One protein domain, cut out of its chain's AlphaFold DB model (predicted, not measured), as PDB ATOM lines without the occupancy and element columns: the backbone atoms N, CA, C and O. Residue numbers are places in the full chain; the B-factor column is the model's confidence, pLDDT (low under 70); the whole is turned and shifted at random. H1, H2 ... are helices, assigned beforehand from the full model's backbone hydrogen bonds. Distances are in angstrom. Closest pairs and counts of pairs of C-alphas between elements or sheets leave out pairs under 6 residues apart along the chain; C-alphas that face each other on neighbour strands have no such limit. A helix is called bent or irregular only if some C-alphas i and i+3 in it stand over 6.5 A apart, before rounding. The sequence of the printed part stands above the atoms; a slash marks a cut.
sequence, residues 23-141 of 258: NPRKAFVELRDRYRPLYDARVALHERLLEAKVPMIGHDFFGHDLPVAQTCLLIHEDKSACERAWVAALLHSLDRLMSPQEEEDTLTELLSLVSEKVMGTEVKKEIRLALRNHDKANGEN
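This is residues 23 to 141 of the 258 residues of an uncharacterized protein of Parcubacteria bacterium C7867-006 (UniProt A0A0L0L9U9). Five helices, H2, H3, H4, H7 and H6, stand round a ring that is nearly closed, with H6 and H7 close but not clearly touching; H1 crosses one end of it near H2, H3 and H4, and the short H5 packs on H6 toward the opposite end. Residues 136 to 141 stick out as a tail beyond H7. The printed part has 119 residues with seven named helices, H1 to H7 in order along the chain, and no named strand: all helix. It is compact, with a radius of gyration of the C-alphas of 13.8 A, and spans 38 by 33 by 26 A.

Begin with H2, residues 36 to 51, the longest helix. H6, residues 100 to 112, touches it with residues 110 to 111 alone; the closest C-alphas, Leu 38 and Leu 110, are 5.9 A apart, at a shallow tilt of 32 degrees, opposite ways. H3, residues 61 to 72, only just touches H2, with 3 pairs of C-alphas within 8 A and residue 61 of H3 alone; look at His 46 and Phe 61, the closest C-alphas, 6.3 A apart. This helical hairpin has a shallow tilt of 33 degrees, only just short of steep. H3 also forms a hairpin with H4, residues 79 to 89: their closest C-alphas, Ala 69 and Trp 86, are 4.4 A apart, and the tilt is a shallow 20 degrees. H4 touches H7, residues 121 to 133, at a steep tilt of 56 degrees, the same way, closest at the C-alphas of Ala 88 and Ile 127, 5.7 A. H1, residues 24 to 34, touches no helix; it is about perpendicular to H3, at 74 degrees, with the closest C-alphas, Phe 28 and Gln 70, 6.8 A apart. H5, residues 94 to 97, only just touches H6, with 3 pairs of C-alphas within 8 A, the closest being Leu 94 and Glu 103, 6.0 A. Every O i to N i+4 pair is within hydrogen-bond range in H1, H2, H4, H6 and H7, but 5 of 8 in H3; H5 is too short for such a pair.

Find C-alpha 36 at (-22.025, 33.011, 36.281); from there H2 runs 22.4 A to C-alpha 51 at (-1.003, 28.050, 30.301). H7 measures 18.7 A and ends at C-alpha 133, (-8.076, 35.170, 57.632); H6 measures 18.3 A. H1, H3 and H4 measure 15.3, 15.2 and 14.7 A, and H5 5.0 A. H3 is irregular, but only just: C-alphas 63 and 66 are 6.9 A apart.

Look for the two farthest C-alphas at Glu 51 and Glu 140, 41.2 A apart. The printed part has no cut, and no link is long. The mean pLDDT of the printed part of this model is 95.3, and no printed residue is under 70.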
ATOM      1  N   ASN A  23     -30.371  18.717  47.671       84.62
ATOM      2  CA  ASN A  23     -29.629  18.212  46.511       84.62
ATOM      3  C   ASN A  23     -28.391  19.102  46.273       84.62
ATOM      4  O   ASN A  23     -28.548  20.186  45.702       84.62
ATOM      5  N   PRO A  24     -27.172  18.663  46.656       87.69
ATOM      6  CA  PRO A  24     -25.952  19.462  46.517       87.69
ATOM      7  C   PRO A  24     -25.706  19.930  45.083       87.69
ATOM      8  O   PRO A  24     -25.304  21.067  44.857       87.69
ATOM      9  N   ARG A  25     -26.031  19.085  44.094       91.81
ATOM     10  CA  ARG A  25     -25.890  19.417  42.672       91.81
ATOM     11  C   ARG A  25     -26.855  20.516  42.242       91.81
ATOM     12  O   ARG A  25     -26.484  21.357  41.430       91.81
ATOM     13  N   LYS A  26     -28.087  20.513  42.757       92.62
ATOM     14  CA  LYS A  26     -29.055  21.576  42.464       92.62
ATOM     15  C   LYS A  26     -28.568  22.910  43.034       92.62
ATOM     16  O   LYS A  26     -28.536  23.884  42.295       92.62
ATOM     17  N   ALA A  27     -28.117  22.918  44.291       92.25
ATOM     18  CA  ALA A  27     -27.550  24.110  44.923       92.25
ATOM     19  C   ALA A  27     -26.315  24.636  44.166       92.25
ATOM     20  O   ALA A  27     -26.212  25.835  43.923       92.25
ATOM     21  N   PHE A  28     -25.430  23.737  43.715       95.12
ATOM     22  CA  PHE A  28     -24.291  24.092  42.868       95.12
ATOM     23  C   PHE A  28     -24.727  24.808  41.586       95.12
ATOM     24  O   PHE A  28     -24.233  25.890  41.288       95.12
ATOM     25  N   VAL A  29     -25.652  24.211  40.825       96.44
ATOM     26  CA  VAL A  29     -26.129  24.783  39.556       96.44
ATOM     27  C   VAL A  29     -26.777  26.146  39.785       96.44
ATOM     28  O   VAL A  29     -26.471  27.086  39.061       96.44
ATOM     29  N   GLU A  30     -27.609  26.277  40.820       95.81
ATOM     30  CA  GLU A  30     -28.265  27.540  41.165       95.81
ATOM     31  C   GLU A  30     -27.258  28.653  41.492       95.81
ATOM     32  O   GLU A  30     -27.389  29.758  40.961       95.81
ATOM     33  N   LEU A  31     -26.240  28.382  42.319       96.56
ATOM     34  CA  LEU A  31     -25.223  29.383  42.655       96.56
ATOM     35  C   LEU A  31     -24.277  29.675  41.491       96.56
ATOM     36  O   LEU A  31     -23.985  30.839  41.233       96.56
ATOM     37  N   ARG A  32     -23.852  28.653  40.739       97.44
ATOM     38  CA  ARG A  32     -23.050  28.836  39.522       97.44
ATOM     39  C   ARG A  32     -23.773  29.731  38.520       97.44
ATOM     40  O   ARG A  32     -23.149  30.609  37.942       97.44
ATOM     41  N   ASP A  33     -25.071  29.523  38.312       97.00
ATOM     42  CA  ASP A  33     -25.849  30.316  37.357       97.00
ATOM     43  C   ASP A  33     -26.098  31.738  37.883       97.00
ATOM     44  O   ASP A  33     -26.000  32.704  37.126       97.00
ATOM     45  N   ARG A  34     -26.341  31.895  39.191       96.19
ATOM     46  CA  ARG A  34     -26.471  33.210  39.844       96.19
ATOM     47  C   ARG A  34     -25.183  34.032  39.767       96.19
ATOM     48  O   ARG A  34     -25.244  35.237  39.532       96.19
ATOM     49  N   TYR A  35     -24.036  33.385  39.949       97.50
ATOM     50  CA  TYR A  35     -22.706  33.996  39.936       97.50
ATOM     51  C   TYR A  35     -21.927  33.679  38.661       97.50
ATOM     52  O   TYR A  35     -20.697  33.668  38.675       97.50
ATOM     53  N   ARG A  36     -22.631  33.447  37.545       97.81
ATOM     54  CA  ARG A  36     -22.025  33.011  36.281       97.81
ATOM     55  C   ARG A  36     -20.848  33.890  35.835       97.81
ATOM     56  O   ARG A  36     -19.817  33.309  35.512       97.81
ATOM     57  N   PRO A  37     -20.927  35.239  35.882       98.31
ATOM     58  CA  PRO A  37     -19.798  36.085  35.500       98.31
ATOM     59  C   PRO A  37     -18.543  35.845  36.352       98.31
ATOM     60  O   PRO A  37     -17.455  35.711  35.804       98.31
ATOM     61  N   LEU A  38     -18.699  35.731  37.677       98.31
ATOM     62  CA  LEU A  38     -17.600  35.423  38.595       98.31
ATOM     63  C   LEU A  38     -17.026  34.025  38.325       98.31
ATOM     64  O   LEU A  38     -15.813  33.867  38.225       98.31
ATOM     65  N   TYR A  39     -17.897  33.019  38.207       98.56
ATOM     66  CA  TYR A  39     -17.494  31.631  37.984       98.56
ATOM     67  C   TYR A  39     -16.712  31.482  36.674       98.56
ATOM     68  O   TYR A  39     -15.621  30.917  36.670       98.56
ATOM     69  N   ASP A  40     -17.227  32.042  35.577       98.56
ATOM     70  CA  ASP A  40     -16.569  31.992  34.270       98.56
ATOM     71  C   ASP A  40     -15.234  32.746  34.279       98.56
ATOM     72  O   ASP A  40     -14.248  32.249  33.734       98.56
ATOM     73  N   ALA A  41     -15.162  33.907  34.942       98.56
ATOM     74  CA  ALA A  41     -13.914  34.656  35.081       98.56
ATOM     75  C   ALA A  41     -12.866  33.886  35.897       98.56
ATOM     76  O   ALA A  41     -11.688  33.867  35.535       98.56
ATOM     77  N   ARG A  42     -13.281  33.195  36.966       97.94
ATOM     78  CA  ARG A  42     -12.386  32.368  37.782       97.94
ATOM     79  C   ARG A  42     -11.889  31.127  37.032       97.94
ATOM     80  O   ARG A  42     -10.709  30.795  37.168       97.94
ATOM     81  N   VAL A  43     -12.742  30.491  36.222       98.38
ATOM     82  CA  VAL A  43     -12.354  29.407  35.298       98.38
ATOM     83  C   VAL A  43     -11.349  29.922  34.268       98.38
ATOM     84  O   VAL A  43     -10.281  29.343  34.118       98.38
ATOM     85  N   ALA A  44     -11.630  31.050  33.614       98.38
ATOM     86  CA  ALA A  44     -10.710  31.637  32.641       98.38
ATOM     87  C   ALA A  44      -9.359  32.022  33.273       98.38
ATOM     88  O   ALA A  44      -8.311  31.859  32.654       98.38
ATOM     89  N   LEU A  45      -9.355  32.514  34.516       97.81
ATOM     90  CA  LEU A  45      -8.124  32.743  35.271       97.81
ATOM     91  C   LEU A  45      -7.366  31.433  35.530       97.81
ATOM     92  O   LEU A  45      -6.155  31.406  35.346       97.81
ATOM     93  N   HIS A  46      -8.054  30.359  35.921       97.31
ATOM     94  CA  HIS A  46      -7.423  29.054  36.120       97.31
ATOM     95  C   HIS A  46      -6.725  28.552  34.847       97.31
ATOM     96  O   HIS A  46      -5.549  28.208  34.915       97.31
ATOM     97  N   GLU A  47      -7.398  28.600  33.694       97.50
ATOM     98  CA  GLU A  47      -6.804  28.200  32.409       97.50
ATOM     99  C   GLU A  47      -5.571  29.048  32.062       97.50
ATOM    100  O   GLU A  47      -4.521  28.507  31.724       97.50
ATOM    101  N   ARG A  48      -5.634  30.375  32.249       97.25
ATOM    102  CA  ARG A  48      -4.474  31.259  32.027       97.25
ATOM    103  C   ARG A  48      -3.290  30.915  32.928       97.25
ATOM    104  O   ARG A  48      -2.147  30.952  32.478       97.25
ATOM    105  N   LEU A  49      -3.542  30.600  34.198       95.81
ATOM    106  CA  LEU A  49      -2.495  30.209  35.144       95.81
ATOM    107  C   LEU A  49      -1.873  28.855  34.759       95.81
ATOM    108  O   LEU A  49      -0.656  28.698  34.871       95.81
ATOM    109  N   LEU A  50      -2.673  27.907  34.252       94.12
ATOM    110  CA  LEU A  50      -2.173  26.642  33.699       94.12
ATOM    111  C   LEU A  50      -1.305  26.867  32.454       94.12
ATOM    112  O   LEU A  50      -0.204  26.323  32.371       94.12
ATOM    113  N   GLU A  51      -1.760  27.691  31.508       96.50
ATOM    114  CA  GLU A  51      -1.003  28.050  30.301       96.50
ATOM    115  C   GLU A  51       0.327  28.733  30.643       96.50
ATOM    116  O   GLU A  51       1.368  28.420  30.058       96.50
ATOM    117  N   ALA A  52       0.312  29.612  31.648       95.62
ATOM    118  CA  ALA A  52       1.495  30.272  32.191       95.62
ATOM    119  C   ALA A  52       2.387  29.344  33.036       95.62
ATOM    120  O   ALA A  52       3.466  29.759  33.462       95.62
ATOM    121  N   LYS A  53       1.973  28.087  33.261       94.25
ATOM    122  CA  LYS A  53       2.669  27.086  34.086       94.25
ATOM    123  C   LYS A  53       2.933  27.566  35.513       94.25
ATOM    124  O   LYS A  53       3.957  27.219  36.105       94.25
ATOM    125  N   VAL A  54       2.013  28.352  36.069       92.75
ATOM    126  CA  VAL A  54       2.064  28.731  37.482       92.75
ATOM    127  C   VAL A  54       1.892  27.458  38.316       92.75
ATOM    128  O   VAL A  54       0.918  26.725  38.113       92.75
ATOM    129  N   PRO A  55       2.826  27.144  39.232       88.62
ATOM    130  CA  PRO A  55       2.698  25.968  40.074       88.62
ATOM    131  C   PRO A  55       1.535  26.187  41.046       88.62
ATOM    132  O   PRO A  55       1.607  27.035  41.926       88.62
ATOM    133  N   MET A  56       0.455  25.421  40.882       87.94
ATOM    134  CA  MET A  56      -0.721  25.539  41.754       87.94
ATOM    135  C   MET A  56      -0.554  24.781  43.072       87.94
ATOM    136  O   MET A  56      -1.242  25.100  44.026       87.94
ATOM    137  N   ILE A  57       0.355  23.797  43.145       85.62
ATOM    138  CA  ILE A  57       0.777  23.137  44.399       85.62
ATOM    139  C   ILE A  57      -0.442  22.651  45.219       85.62
ATOM    140  O   ILE A  57      -0.564  22.874  46.411       85.62
ATOM    141  N   GLY A  58      -1.421  22.033  44.551       84.81
ATOM    142  CA  GLY A  58      -2.653  21.566  45.194       84.81
ATOM    143  C   GLY A  58      -3.725  22.637  45.448       84.81
ATOM    144  O   GLY A  58      -4.776  22.278  45.965       84.81
ATOM    145  N   HIS A  59      -3.520  23.895  45.060       89.44
ATOM    146  CA  HIS A  59      -4.471  25.012  45.162       89.44
ATOM    147  C   HIS A  59      -5.112  25.372  43.808       89.44
ATOM    148  O   HIS A  59      -5.237  26.537  43.424       89.44
ATOM    149  N   ASP A  60      -5.472  24.358  43.020       91.88
ATOM    150  CA  ASP A  60      -6.115  24.559  41.726       91.88
ATOM    151  C   ASP A  60      -7.641  24.739  41.850       91.88
ATOM    152  O   ASP A  60      -8.270  24.332  42.830       91.88
ATOM    153  N   PHE A  61      -8.261  25.351  40.835       96.25
ATOM    154  CA  PHE A  61      -9.674  25.719  40.914       96.25
ATOM    155  C   PHE A  61     -10.609  24.504  40.997       96.25
ATOM    156  O   PHE A  61     -11.572  24.511  41.764       96.25
ATOM    157  N   PHE A  62     -10.348  23.461  40.208       95.31
ATOM    158  CA  PHE A  62     -11.250  22.315  40.096       95.31
ATOM    159  C   PHE A  62     -10.991  21.254  41.169       95.31
ATOM    160  O   PHE A  62     -11.936  20.613  41.632       95.31
ATOM    161  N   GLY A  63      -9.731  21.072  41.554       92.12
ATOM    162  CA  GLY A  63      -9.272  20.102  42.539       92.12
ATOM    163  C   GLY A  63      -9.364  20.584  43.984       92.12
ATOM    164  O   GLY A  63      -9.415  19.739  44.879       92.12
ATOM    165  N   HIS A  64      -9.440  21.900  44.225       95.25
ATOM    166  CA  HIS A  64      -9.501  22.455  45.578       95.25
ATOM    167  C   HIS A  64     -10.596  23.509  45.782       95.25
ATOM    168  O   HIS A  64     -11.553  23.228  46.506       95.25
ATOM    169  N   ASP A  65     -10.521  24.676  45.131       97.69
ATOM    170  CA  ASP A  65     -11.433  25.803  45.416       97.69
ATOM    171  C   ASP A  65     -12.909  25.429  45.248       97.69
ATOM    172  O   ASP A  65     -13.760  25.768  46.074       97.69
ATOM    173  N   LEU A  66     -13.234  24.702  44.176       97.56
ATOM    174  CA  LEU A  66     -14.602  24.294  43.888       97.56
ATOM    175  C   LEU A  66     -15.145  23.262  44.904       97.56
ATOM    176  O   LEU A  66     -16.266  23.454  45.389       97.56
ATOM    177  N   PRO A  67     -14.401  22.201  45.279       97.00
ATOM    178  CA  PRO A  67     -14.742  21.360  46.427       97.00
ATOM    179  C   PRO A  67     -14.930  22.122  47.747       97.00
ATOM    180  O   PRO A  67     -15.898  21.836  48.461       97.00
ATOM    181  N   VAL A  68     -14.071  23.102  48.064       98.31
ATOM    182  CA  VAL A  68     -14.227  23.961  49.256       98.31
ATOM    183  C   VAL A  68     -15.552  24.716  49.175       98.31
ATOM    184  O   VAL A  68     -16.381  24.609  50.079       98.31
ATOM    185  N   ALA A  69     -15.816  25.386  48.051       98.44
ATOM    186  CA  ALA A  69     -17.048  26.137  47.843       98.44
ATOM    187  C   ALA A  69     -18.281  25.247  48.011       98.44
ATOM    188  O   ALA A  69     -19.215  25.590  48.734       98.44
ATOM    189  N   GLN A  70     -18.276  24.058  47.407       97.25
ATOM    190  CA  GLN A  70     -19.389  23.129  47.547       97.25
ATOM    191  C   GLN A  70     -19.578  22.656  48.995       97.25
ATOM    192  O   GLN A  70     -20.718  22.495  49.433       97.25
ATOM    193  N   THR A  71     -18.489  22.469  49.740       97.81
ATOM    194  CA  THR A  71     -18.518  22.071  51.152       97.81
ATOM    195  C   THR A  71     -19.134  23.165  52.027       97.81
ATOM    196  O   THR A  71     -19.951  22.839  52.890       97.81
ATOM    197  N   CYS A  72     -18.885  24.452  51.741       98.38
ATOM    198  CA  CYS A  72     -19.519  25.582  52.439       98.38
ATOM    199  C   CYS A  72     -21.054  25.475  52.483       98.38
ATOM    200  O   CYS A  72     -21.673  25.881  53.464       98.38
ATOM    201  N   LEU A  73     -21.684  24.905  51.446       96.62
ATOM    202  CA  LEU A  73     -23.145  24.751  51.354       96.62
ATOM    203  C   LEU A  73     -23.705  23.592  52.188       96.62
ATOM    204  O   LEU A  73     -24.920  23.488  52.350       96.62
ATOM    205  N   LEU A  74     -22.846  22.685  52.653       95.50
ATOM    206  CA  LEU A  74     -23.245  21.442  53.316       95.50
ATOM    207  C   LEU A  74     -23.081  21.511  54.836       95.50
ATOM    208  O   LEU A  74     -23.790  20.816  55.562       95.50
ATOM    209  N   ILE A  75     -22.172  22.359  55.317       96.94
ATOM    210  CA  ILE A  75     -21.714  22.354  56.712       96.94
ATOM    211  C   ILE A  75     -22.400  23.391  57.610       96.94
ATOM    212  O   ILE A  75     -22.079  23.492  58.792       96.94
ATOM    213  N   HIS A  76     -23.363  24.152  57.089       97.25
ATOM    214  CA  HIS A  76     -24.153  25.084  57.891       97.25
ATOM    215  C   HIS A  76     -25.569  25.272  57.319       97.25
ATOM    216  O   HIS A  76     -25.838  24.920  56.174       97.25
ATOM    217  N   GLU A  77     -26.514  25.739  58.136       94.75
ATOM    218  CA  GLU A  77     -27.923  25.914  57.734       94.75
ATOM    219  C   GLU A  77     -28.280  27.332  57.269       94.75
ATOM    220  O   GLU A  77     -29.215  27.508  56.483       94.75
ATOM    221  N   ASP A  78     -27.524  28.340  57.714       96.88
ATOM    222  CA  ASP A  78     -27.656  29.718  57.233       96.88
ATOM    223  C   ASP A  78     -27.219  29.816  55.766       96.88
ATOM    224  O   ASP A  78     -26.039  29.971  55.449       96.88
ATOM    225  N   LYS A  79     -28.206  29.761  54.866       95.00
ATOM    226  CA  LYS A  79     -28.001  29.833  53.415       95.00
ATOM    227  C   LYS A  79     -27.287  31.109  52.972       95.00
ATOM    228  O   LYS A  79     -26.525  31.051  52.017       95.00
ATOM    229  N   SER A  80     -27.519  32.236  53.648       95.69
ATOM    230  CA  SER A  80     -26.898  33.516  53.295       95.69
ATOM    231  C   SER A  80     -25.410  33.510  53.644       95.69
ATOM    232  O   SER A  80     -24.570  33.871  52.821       95.69
ATOM    233  N   ALA A  81     -25.057  33.020  54.837       97.44
ATOM    234  CA  ALA A  81     -23.660  32.843  55.226       97.44
ATOM    235  C   ALA A  81     -22.940  31.802  54.353       97.44
ATOM    236  O   ALA A  81     -21.829  32.060  53.897       97.44
ATOM    237  N   CYS A  82     -23.593  30.677  54.045       97.81
ATOM    238  CA  CYS A  82     -23.074  29.672  53.116       97.81
ATOM    239  C   CYS A  82     -22.824  30.245  51.715       97.81
ATOM    240  O   CYS A  82     -21.806  29.935  51.108       97.81
ATOM    241  N   GLU A  83     -23.720  31.089  51.196       97.69
ATOM    242  CA  GLU A  83     -23.575  31.724  49.881       97.69
ATOM    243  C   GLU A  83     -22.403  32.721  49.851       97.69
ATOM    244  O   GLU A  83     -21.608  32.709  48.909       97.69
ATOM    245  N   ARG A  84     -22.217  33.519  50.913       98.38
ATOM    246  CA  ARG A  84     -21.020  34.370  51.081       98.38
ATOM    247  C   ARG A  84     -19.736  33.543  51.131       98.38
ATOM    248  O   ARG A  84     -18.771  33.875  50.446       98.38
ATOM    249  N   ALA A  85     -19.736  32.457  51.902       98.56
ATOM    250  CA  ALA A  85     -18.586  31.565  52.027       98.56
ATOM    251  C   ALA A  85     -18.302  30.800  50.726       98.56
ATOM    252  O   ALA A  85     -17.147  30.530  50.422       98.56
ATOM    253  N   TRP A  86     -19.328  30.494  49.927       98.56
ATOM    254  CA  TRP A  86     -19.175  29.900  48.598       98.56
ATOM    255  C   TRP A  86     -18.440  30.850  47.650       98.56
ATOM    256  O   TRP A  86     -17.479  30.443  47.005       98.56
ATOM    257  N   VAL A  87     -18.834  32.130  47.612       98.50
ATOM    258  CA  VAL A  87     -18.135  33.159  46.822       98.50
ATOM    259  C   VAL A  87     -16.693  33.336  47.299       98.50
ATOM    260  O   VAL A  87     -15.792  33.397  46.468       98.50
ATOM    261  N   ALA A  88     -16.464  33.376  48.615       98.62
ATOM    262  CA  ALA A  88     -15.117  33.452  49.178       98.62
ATOM    263  C   ALA A  88     -14.269  32.228  48.780       98.62
ATOM    264  O   ALA A  88     -13.154  32.374  48.298       98.62
ATOM    265  N   ALA A  89     -14.811  31.018  48.888       98.56
ATOM    266  CA  ALA A  89     -14.093  29.790  48.568       98.56
ATOM    267  C   ALA A  89     -13.619  29.710  47.108       98.56
ATOM    268  O   ALA A  89     -12.526  29.216  46.859       98.56
ATOM    269  N   LEU A  90     -14.368  30.260  46.142       98.44
ATOM    270  CA  LEU A  90     -13.907  30.329  44.744       98.44
ATOM    271  C   LEU A  90     -12.644  31.190  44.548       98.44
ATOM    272  O   LEU A  90     -12.008  31.115  43.495       98.44
ATOM    273  N   LEU A  91     -12.331  32.048  45.518       98.12
ATOM    274  CA  LEU A  91     -11.282  33.062  45.452       98.12
ATOM    275  C   LEU A  91     -10.156  32.828  46.469       98.12
ATOM    276  O   LEU A  91      -9.160  33.543  46.422       98.12
ATOM    277  N   HIS A  92     -10.310  31.875  47.392       96.56
ATOM    278  CA  HIS A  92      -9.461  31.797  48.583       96.56
ATOM    279  C   HIS A  92      -8.006  31.419  48.298       96.56
ATOM    280  O   HIS A  92      -7.136  31.925  48.988       96.56
ATOM    281  N   SER A  93      -7.740  30.637  47.247       96.19
ATOM    282  CA  SER A  93      -6.381  30.235  46.866       96.19
ATOM    283  C   SER A  93      -5.576  31.307  46.124       96.19
ATOM    284  O   SER A  93      -4.427  31.059  45.761       96.19
ATOM    285  N   LEU A  94      -6.150  32.476  45.812       95.38
ATOM    286  CA  LEU A  94      -5.441  33.484  45.013       95.38
ATOM    287  C   LEU A  94      -4.170  33.987  45.718       95.38
ATOM    288  O   LEU A  94      -3.167  34.198  45.044       95.38
ATOM    289  N   ASP A  95      -4.161  34.060  47.049       93.62
ATOM    290  CA  ASP A  95      -2.991  34.419  47.867       93.62
ATOM    291  C   ASP A  95      -1.792  33.457  47.701       93.62
ATOM    292  O   ASP A  95      -0.648  33.817  47.985       93.62
ATOM    293  N   ARG A  96      -2.031  32.228  47.219       91.12
ATOM    294  CA  ARG A  96      -0.992  31.229  46.913       91.12
ATOM    295  C   ARG A  96      -0.518  31.267  45.463       91.12
ATOM    296  O   ARG A  96       0.516  30.678  45.154       91.12
ATOM    297  N   LEU A  97      -1.267  31.917  44.573       92.69
ATOM    298  CA  LEU A  97      -1.067  31.836  43.120       92.69
ATOM    299  C   LEU A  97      -0.446  33.096  42.512       92.69
ATOM    300  O   LEU A  97       0.001  33.057  41.366       92.69
ATOM    301  N   MET A  98      -0.435  34.210  43.241       94.12
ATOM    302  CA  MET A  98       0.055  35.495  42.744       94.12
ATOM    303  C   MET A  98       0.663  36.344  43.859       94.12
ATOM    304  O   MET A  98       0.564  36.013  45.040       94.12
ATOM    305  N   SER A  99       1.351  37.424  43.487       94.88
ATOM    306  CA  SER A  99       1.901  38.351  44.477       94.88
ATOM    307  C   SER A  99       0.784  39.113  45.208       94.88
ATOM    308  O   SER A  99      -0.297  39.288  44.646       94.88
ATOM    309  N   PRO A 100       1.029  39.656  46.418       94.75
ATOM    310  CA  PRO A 100      -0.017  40.332  47.196       94.75
ATOM    311  C   PRO A 100      -0.720  41.492  46.471       94.75
ATOM    312  O   PRO A 100      -1.896  41.752  46.709       94.75
ATOM    313  N   GLN A 101      -0.011  42.209  45.593       96.06
ATOM    314  CA  GLN A 101      -0.612  43.299  44.819       96.06
ATOM    315  C   GLN A 101      -1.505  42.758  43.694       96.06
ATOM    316  O   GLN A 101      -2.635  43.210  43.539       96.06
ATOM    317  N   GLU A 102      -1.017  41.766  42.945       96.19
ATOM    318  CA  GLU A 102      -1.801  41.099  41.898       96.19
ATOM    319  C   GLU A 102      -3.044  40.415  42.477       96.19
ATOM    320  O   GLU A 102      -4.105  40.448  41.854       96.19
ATOM    321  N   GLU A 103      -2.926  39.842  43.678       96.00
ATOM    322  CA  GLU A 103      -4.028  39.250  44.437       96.00
ATOM    323  C   GLU A 103      -5.124  40.278  44.705       96.00
ATOM    324  O   GLU A 103      -6.277  40.046  44.345       96.00
ATOM    325  N   GLU A 104      -4.787  41.428  45.290       95.94
ATOM    326  CA  GLU A 104      -5.780  42.451  45.627       95.94
ATOM    327  C   GLU A 104      -6.450  43.044  44.377       95.94
ATOM    328  O   GLU A 104      -7.670  43.260  44.369       95.94
ATOM    329  N   ASP A 105      -5.678  43.265  43.309       97.31
ATOM    330  CA  ASP A 105      -6.199  43.765  42.036       97.31
ATOM    331  C   ASP A 105      -7.165  42.743  41.410       97.31
ATOM    332  O   ASP A 105      -8.295  43.086  41.044       97.31
ATOM    333  N   THR A 106      -6.775  41.465  41.391       97.38
ATOM    334  CA  THR A 106      -7.595  40.359  40.871       97.38
ATOM    335  C   THR A 106      -8.848  40.137  41.715       97.38
ATOM    336  O   THR A 106      -9.944  39.976  41.176       97.38
ATOM    337  N   LEU A 107      -8.734  40.162  43.045       96.94
ATOM    338  CA  LEU A 107      -9.872  40.059  43.958       96.94
ATOM    339  C   LEU A 107     -10.859  41.202  43.744       96.94
ATOM    340  O   LEU A 107     -12.073  40.990  43.768       96.94
ATOM    341  N   THR A 108     -10.357  42.416  43.522       96.50
ATOM    342  CA  THR A 108     -11.196  43.580  43.242       96.50
ATOM    343  C   THR A 108     -11.935  43.440  41.921       96.50
ATOM    344  O   THR A 108     -13.147  43.677  41.886       96.50
ATOM    345  N   GLU A 109     -11.252  42.998  40.866       97.62
ATOM    346  CA  GLU A 109     -11.874  42.701  39.577       97.62
ATOM    347  C   GLU A 109     -12.962  41.628  39.727       97.62
ATOM    348  O   GLU A 109     -14.119  41.863  39.374       97.62
ATOM    349  N   LEU A 110     -12.642  40.482  40.329       97.81
ATOM    350  CA  LEU A 110     -13.571  39.360  40.461       97.81
ATOM    351  C   LEU A 110     -14.781  39.704  41.346       97.81
ATOM    352  O   LEU A 110     -15.920  39.422  40.974       97.81
ATOM    353  N   LEU A 111     -14.587  40.387  42.478       96.88
ATOM    354  CA  LEU A 111     -15.700  40.820  43.335       96.88
ATOM    355  C   LEU A 111     -16.559  41.924  42.696       96.88
ATOM    356  O   LEU A 111     -17.713  42.108  43.101       96.88
ATOM    357  N   SER A 112     -16.048  42.652  41.696       96.62
ATOM    358  CA  SER A 112     -16.859  43.598  40.916       96.62
ATOM    359  C   SER A 112     -17.905  42.889  40.041       96.62
ATOM    360  O   SER A 112     -18.972  43.448  39.791       96.62
ATOM    361  N   LEU A 113     -17.654  41.626  39.665       97.31
ATOM    362  CA  LEU A 113     -18.573  40.790  38.880       97.31
ATOM    363  C   LEU A 113     -19.763  40.273  39.700       97.31
ATOM    364  O   LEU A 113     -20.756  39.796  39.144       97.31
ATOM    365  N   VAL A 114     -19.689  40.374  41.028       95.69
ATOM    366  CA  VAL A 114     -20.802  40.067  41.925       95.69
ATOM    367  C   VAL A 114     -21.732  41.279  41.993       95.69
ATOM    368  O   VAL A 114     -21.345  42.351  42.451       95.69
ATOM    369  N   SER A 115     -22.980  41.119  41.553       91.44
ATOM    370  CA  SER A 115     -23.979  42.198  41.543       91.44
ATOM    371  C   SER A 115     -24.198  42.813  42.933       91.44
ATOM    372  O   SER A 115     -24.521  42.099  43.882       91.44
ATOM    373  N   GLU A 116     -24.145  44.148  43.026       88.75
ATOM    374  CA  GLU A 116     -24.470  44.913  44.248       88.75
ATOM    375  C   GLU A 116     -25.899  44.662  44.752       88.75
ATOM    376  O   GLU A 116     -26.177  44.771  45.943       88.75
ATOM    377  N   LYS A 117     -26.825  44.287  43.856       83.25
ATOM    378  CA  LYS A 117     -28.199  43.923  44.243       83.25
ATOM    379  C   LYS A 117     -28.267  42.585  44.984       83.25
ATOM    380  O   LYS A 117     -29.256  42.332  45.661       83.25
ATOM    381  N   VAL A 118     -27.264  41.724  44.798       86.44
ATOM    382  CA  VAL A 118     -27.174  40.399  45.430       86.44
ATOM    383  C   VAL A 118     -26.301  40.478  46.680       86.44
ATOM    384  O   VAL A 118     -26.706  40.013  47.739       86.44
ATOM    385  N   MET A 119     -25.125  41.096  46.571       91.62
ATOM    386  CA  MET A 119     -24.202  41.320  47.684       91.62
ATOM    387  C   MET A 119     -23.731  42.768  47.659       91.62
ATOM    388  O   MET A 119     -22.947  43.145  46.790       91.62
ATOM    389  N   GLY A 120     -24.206  43.565  48.614       92.88
ATOM    390  CA  GLY A 120     -23.792  44.959  48.749       92.88
ATOM    391  C   GLY A 120     -22.349  45.115  49.246       92.88
ATOM    392  O   GLY A 120     -21.731  44.167  49.740       92.88
ATOM    393  N   THR A 121     -21.839  46.345  49.197       93.75
ATOM    394  CA  THR A 121     -20.472  46.719  49.601       93.75
ATOM    395  C   THR A 121     -20.002  46.132  50.937       93.75
ATOM    396  O   THR A 121     -18.894  45.603  51.010       93.75
ATOM    397  N   GLU A 122     -20.812  46.191  52.000       95.06
ATOM    398  CA  GLU A 122     -20.403  45.683  53.323       95.06
ATOM    399  C   GLU A 122     -20.246  44.155  53.341       95.06
ATOM    400  O   GLU A 122     -19.306  43.638  53.941       95.06
ATOM    401  N   VAL A 123     -21.083  43.429  52.593       95.81
ATOM    402  CA  VAL A 123     -20.944  41.973  52.424       95.81
ATOM    403  C   VAL A 123     -19.660  41.636  51.666       95.81
ATOM    404  O   VAL A 123     -18.949  40.704  52.030       95.81
ATOM    405  N   LYS A 124     -19.307  42.417  50.641       96.06
ATOM    406  CA  LYS A 124     -18.041  42.226  49.916       96.06
ATOM    407  C   LYS A 124     -16.819  42.508  50.794       96.06
ATOM    408  O   LYS A 124     -15.799  41.841  50.636       96.06
ATOM    409  N   LYS A 125     -16.903  43.469  51.723       95.75
ATOM    410  CA  LYS A 125     -15.854  43.701  52.733       95.75
ATOM    411  C   LYS A 125     -15.728  42.520  53.693       95.75
ATOM    412  O   LYS A 125     -14.609  42.107  53.979       95.75
ATOM    413  N   GLU A 126     -16.847  41.952  54.141       96.62
ATOM    414  CA  GLU A 126     -16.859  40.741  54.971       96.62
ATOM    415  C   GLU A 126     -16.203  39.554  54.245       96.62
ATOM    416  O   GLU A 126     -15.351  38.886  54.823       96.62
ATOM    417  N   ILE A 127     -16.529  39.335  52.964       97.50
ATOM    418  CA  ILE A 127     -15.905  38.291  52.133       97.50
ATOM    419  C   ILE A 127     -14.390  38.506  52.035       97.50
ATOM    420  O   ILE A 127     -13.629  37.575  52.284       97.50
ATOM    421  N   ARG A 128     -13.931  39.733  51.741       96.56
ATOM    422  CA  ARG A 128     -12.493  40.058  51.722       96.56
ATOM    423  C   ARG A 128     -11.813  39.786  53.064       96.56
ATOM    424  O   ARG A 128     -10.688  39.300  53.091       96.56
ATOM    425  N   LEU A 129     -12.473  40.097  54.177       96.38
ATOM    426  CA  LEU A 129     -11.923  39.825  55.505       96.38
ATOM    427  C   LEU A 129     -11.805  38.318  55.766       96.38
ATOM    428  O   LEU A 129     -10.770  37.878  56.262       96.38
ATOM    429  N   ALA A 130     -12.821  37.537  55.389       97.62
ATOM    430  CA  ALA A 130     -12.785  36.081  55.492       97.62
ATOM    431  C   ALA A 130     -11.637  35.486  54.660       97.62
ATOM    432  O   ALA A 130     -10.891  34.659  55.177       97.62
ATOM    433  N   LEU A 131     -11.434  35.968  53.426       97.06
ATOM    434  CA  LEU A 131     -10.316  35.570  52.562       97.06
ATOM    435  C   LEU A 131      -8.957  35.812  53.231       97.06
ATOM    436  O   LEU A 131      -8.124  34.920  53.267       97.06
ATOM    437  N   ARG A 132      -8.740  36.971  53.854       95.31
ATOM    438  CA  ARG A 132      -7.453  37.303  54.502       95.31
ATOM    439  C   ARG A 132      -7.165  36.540  55.799       95.31
ATOM    440  O   ARG A 132      -6.073  36.663  56.358       95.31
ATOM    441  N   ASN A 133      -8.159  35.837  56.336       95.94
ATOM    442  CA  ASN A 133      -8.076  35.170  57.632       95.94
ATOM    443  C   ASN A 133      -8.359  33.660  57.554       95.94
ATOM    444  O   ASN A 133      -8.395  33.007  58.597       95.94
ATOM    445  N   HIS A 134      -8.577  33.094  56.365       94.88
ATOM    446  CA  HIS A 134      -9.001  31.699  56.226       94.88
ATOM    447  C   HIS A 134      -7.929  30.686  56.676       94.88
ATOM    448  O   HIS A 134      -8.271  29.611  57.151       94.88
ATOM    449  N   ASP A 135      -6.644  31.039  56.629       92.38
ATOM    450  CA  ASP A 135      -5.542  30.160  57.046       92.38
ATOM    451  C   ASP A 135      -5.133  30.329  58.525       92.38
ATOM    452  O   ASP A 135      -4.182  29.704  59.003       92.38
ATOM    453  N   LYS A 136      -5.839  31.188  59.273       93.56
ATOM    454  CA  LYS A 136      -5.528  31.507  60.672       93.56
ATOM    455  C   LYS A 136      -6.218  30.556  61.649       93.56
ATOM    456  O   LYS A 136      -7.185  29.866  61.324       93.56
ATOM    457  N   ALA A 137      -5.724  30.571  62.885       94.44
ATOM    458  CA  ALA A 137      -6.409  29.960  64.016       94.44
ATOM    459  C   ALA A 137      -7.840  30.508  64.157       94.44
ATOM    460  O   ALA A 137      -8.110  31.666  63.829       94.44
ATOM    461  N   ASN A 138      -8.735  29.678  64.684       95.62
ATOM    462  CA  ASN A 138     -10.093  30.048  65.045       95.62
ATOM    463  C   ASN A 138     -10.064  31.226  66.030       95.62
ATOM    464  O   ASN A 138      -9.520  31.120  67.131       95.62
ATOM    465  N   GLY A 139     -10.666  32.343  65.634       94.50
ATOM    466  CA  GLY A 139     -10.878  33.516  66.469       94.50
ATOM    467  C   GLY A 139     -12.269  33.524  67.103       94.50
ATOM    468  O   GLY A 139     -13.250  33.074  66.505       94.50
ATOM    469  N   GLU A 140     -12.370  34.101  68.302       92.69
ATOM    470  CA  GLU A 140     -13.647  34.287  69.015       92.69
ATOM    471  C   GLU A 140     -14.616  35.218  68.267       92.69
ATOM    472  O   GLU A 140     -15.831  35.089  68.394       92.69
ATOM    473  N   ASN A 141     -14.076  36.139  67.462       94.44
ATOM    474  CA  ASN A 141     -14.833  37.163  66.736       94.44
ATOM    475  C   ASN A 141     -14.960  36.873  65.232       94.44
ATOM    476  O   ASN A 141     -15.302  37.771  64.460       94.44
TER     477      ASN A 141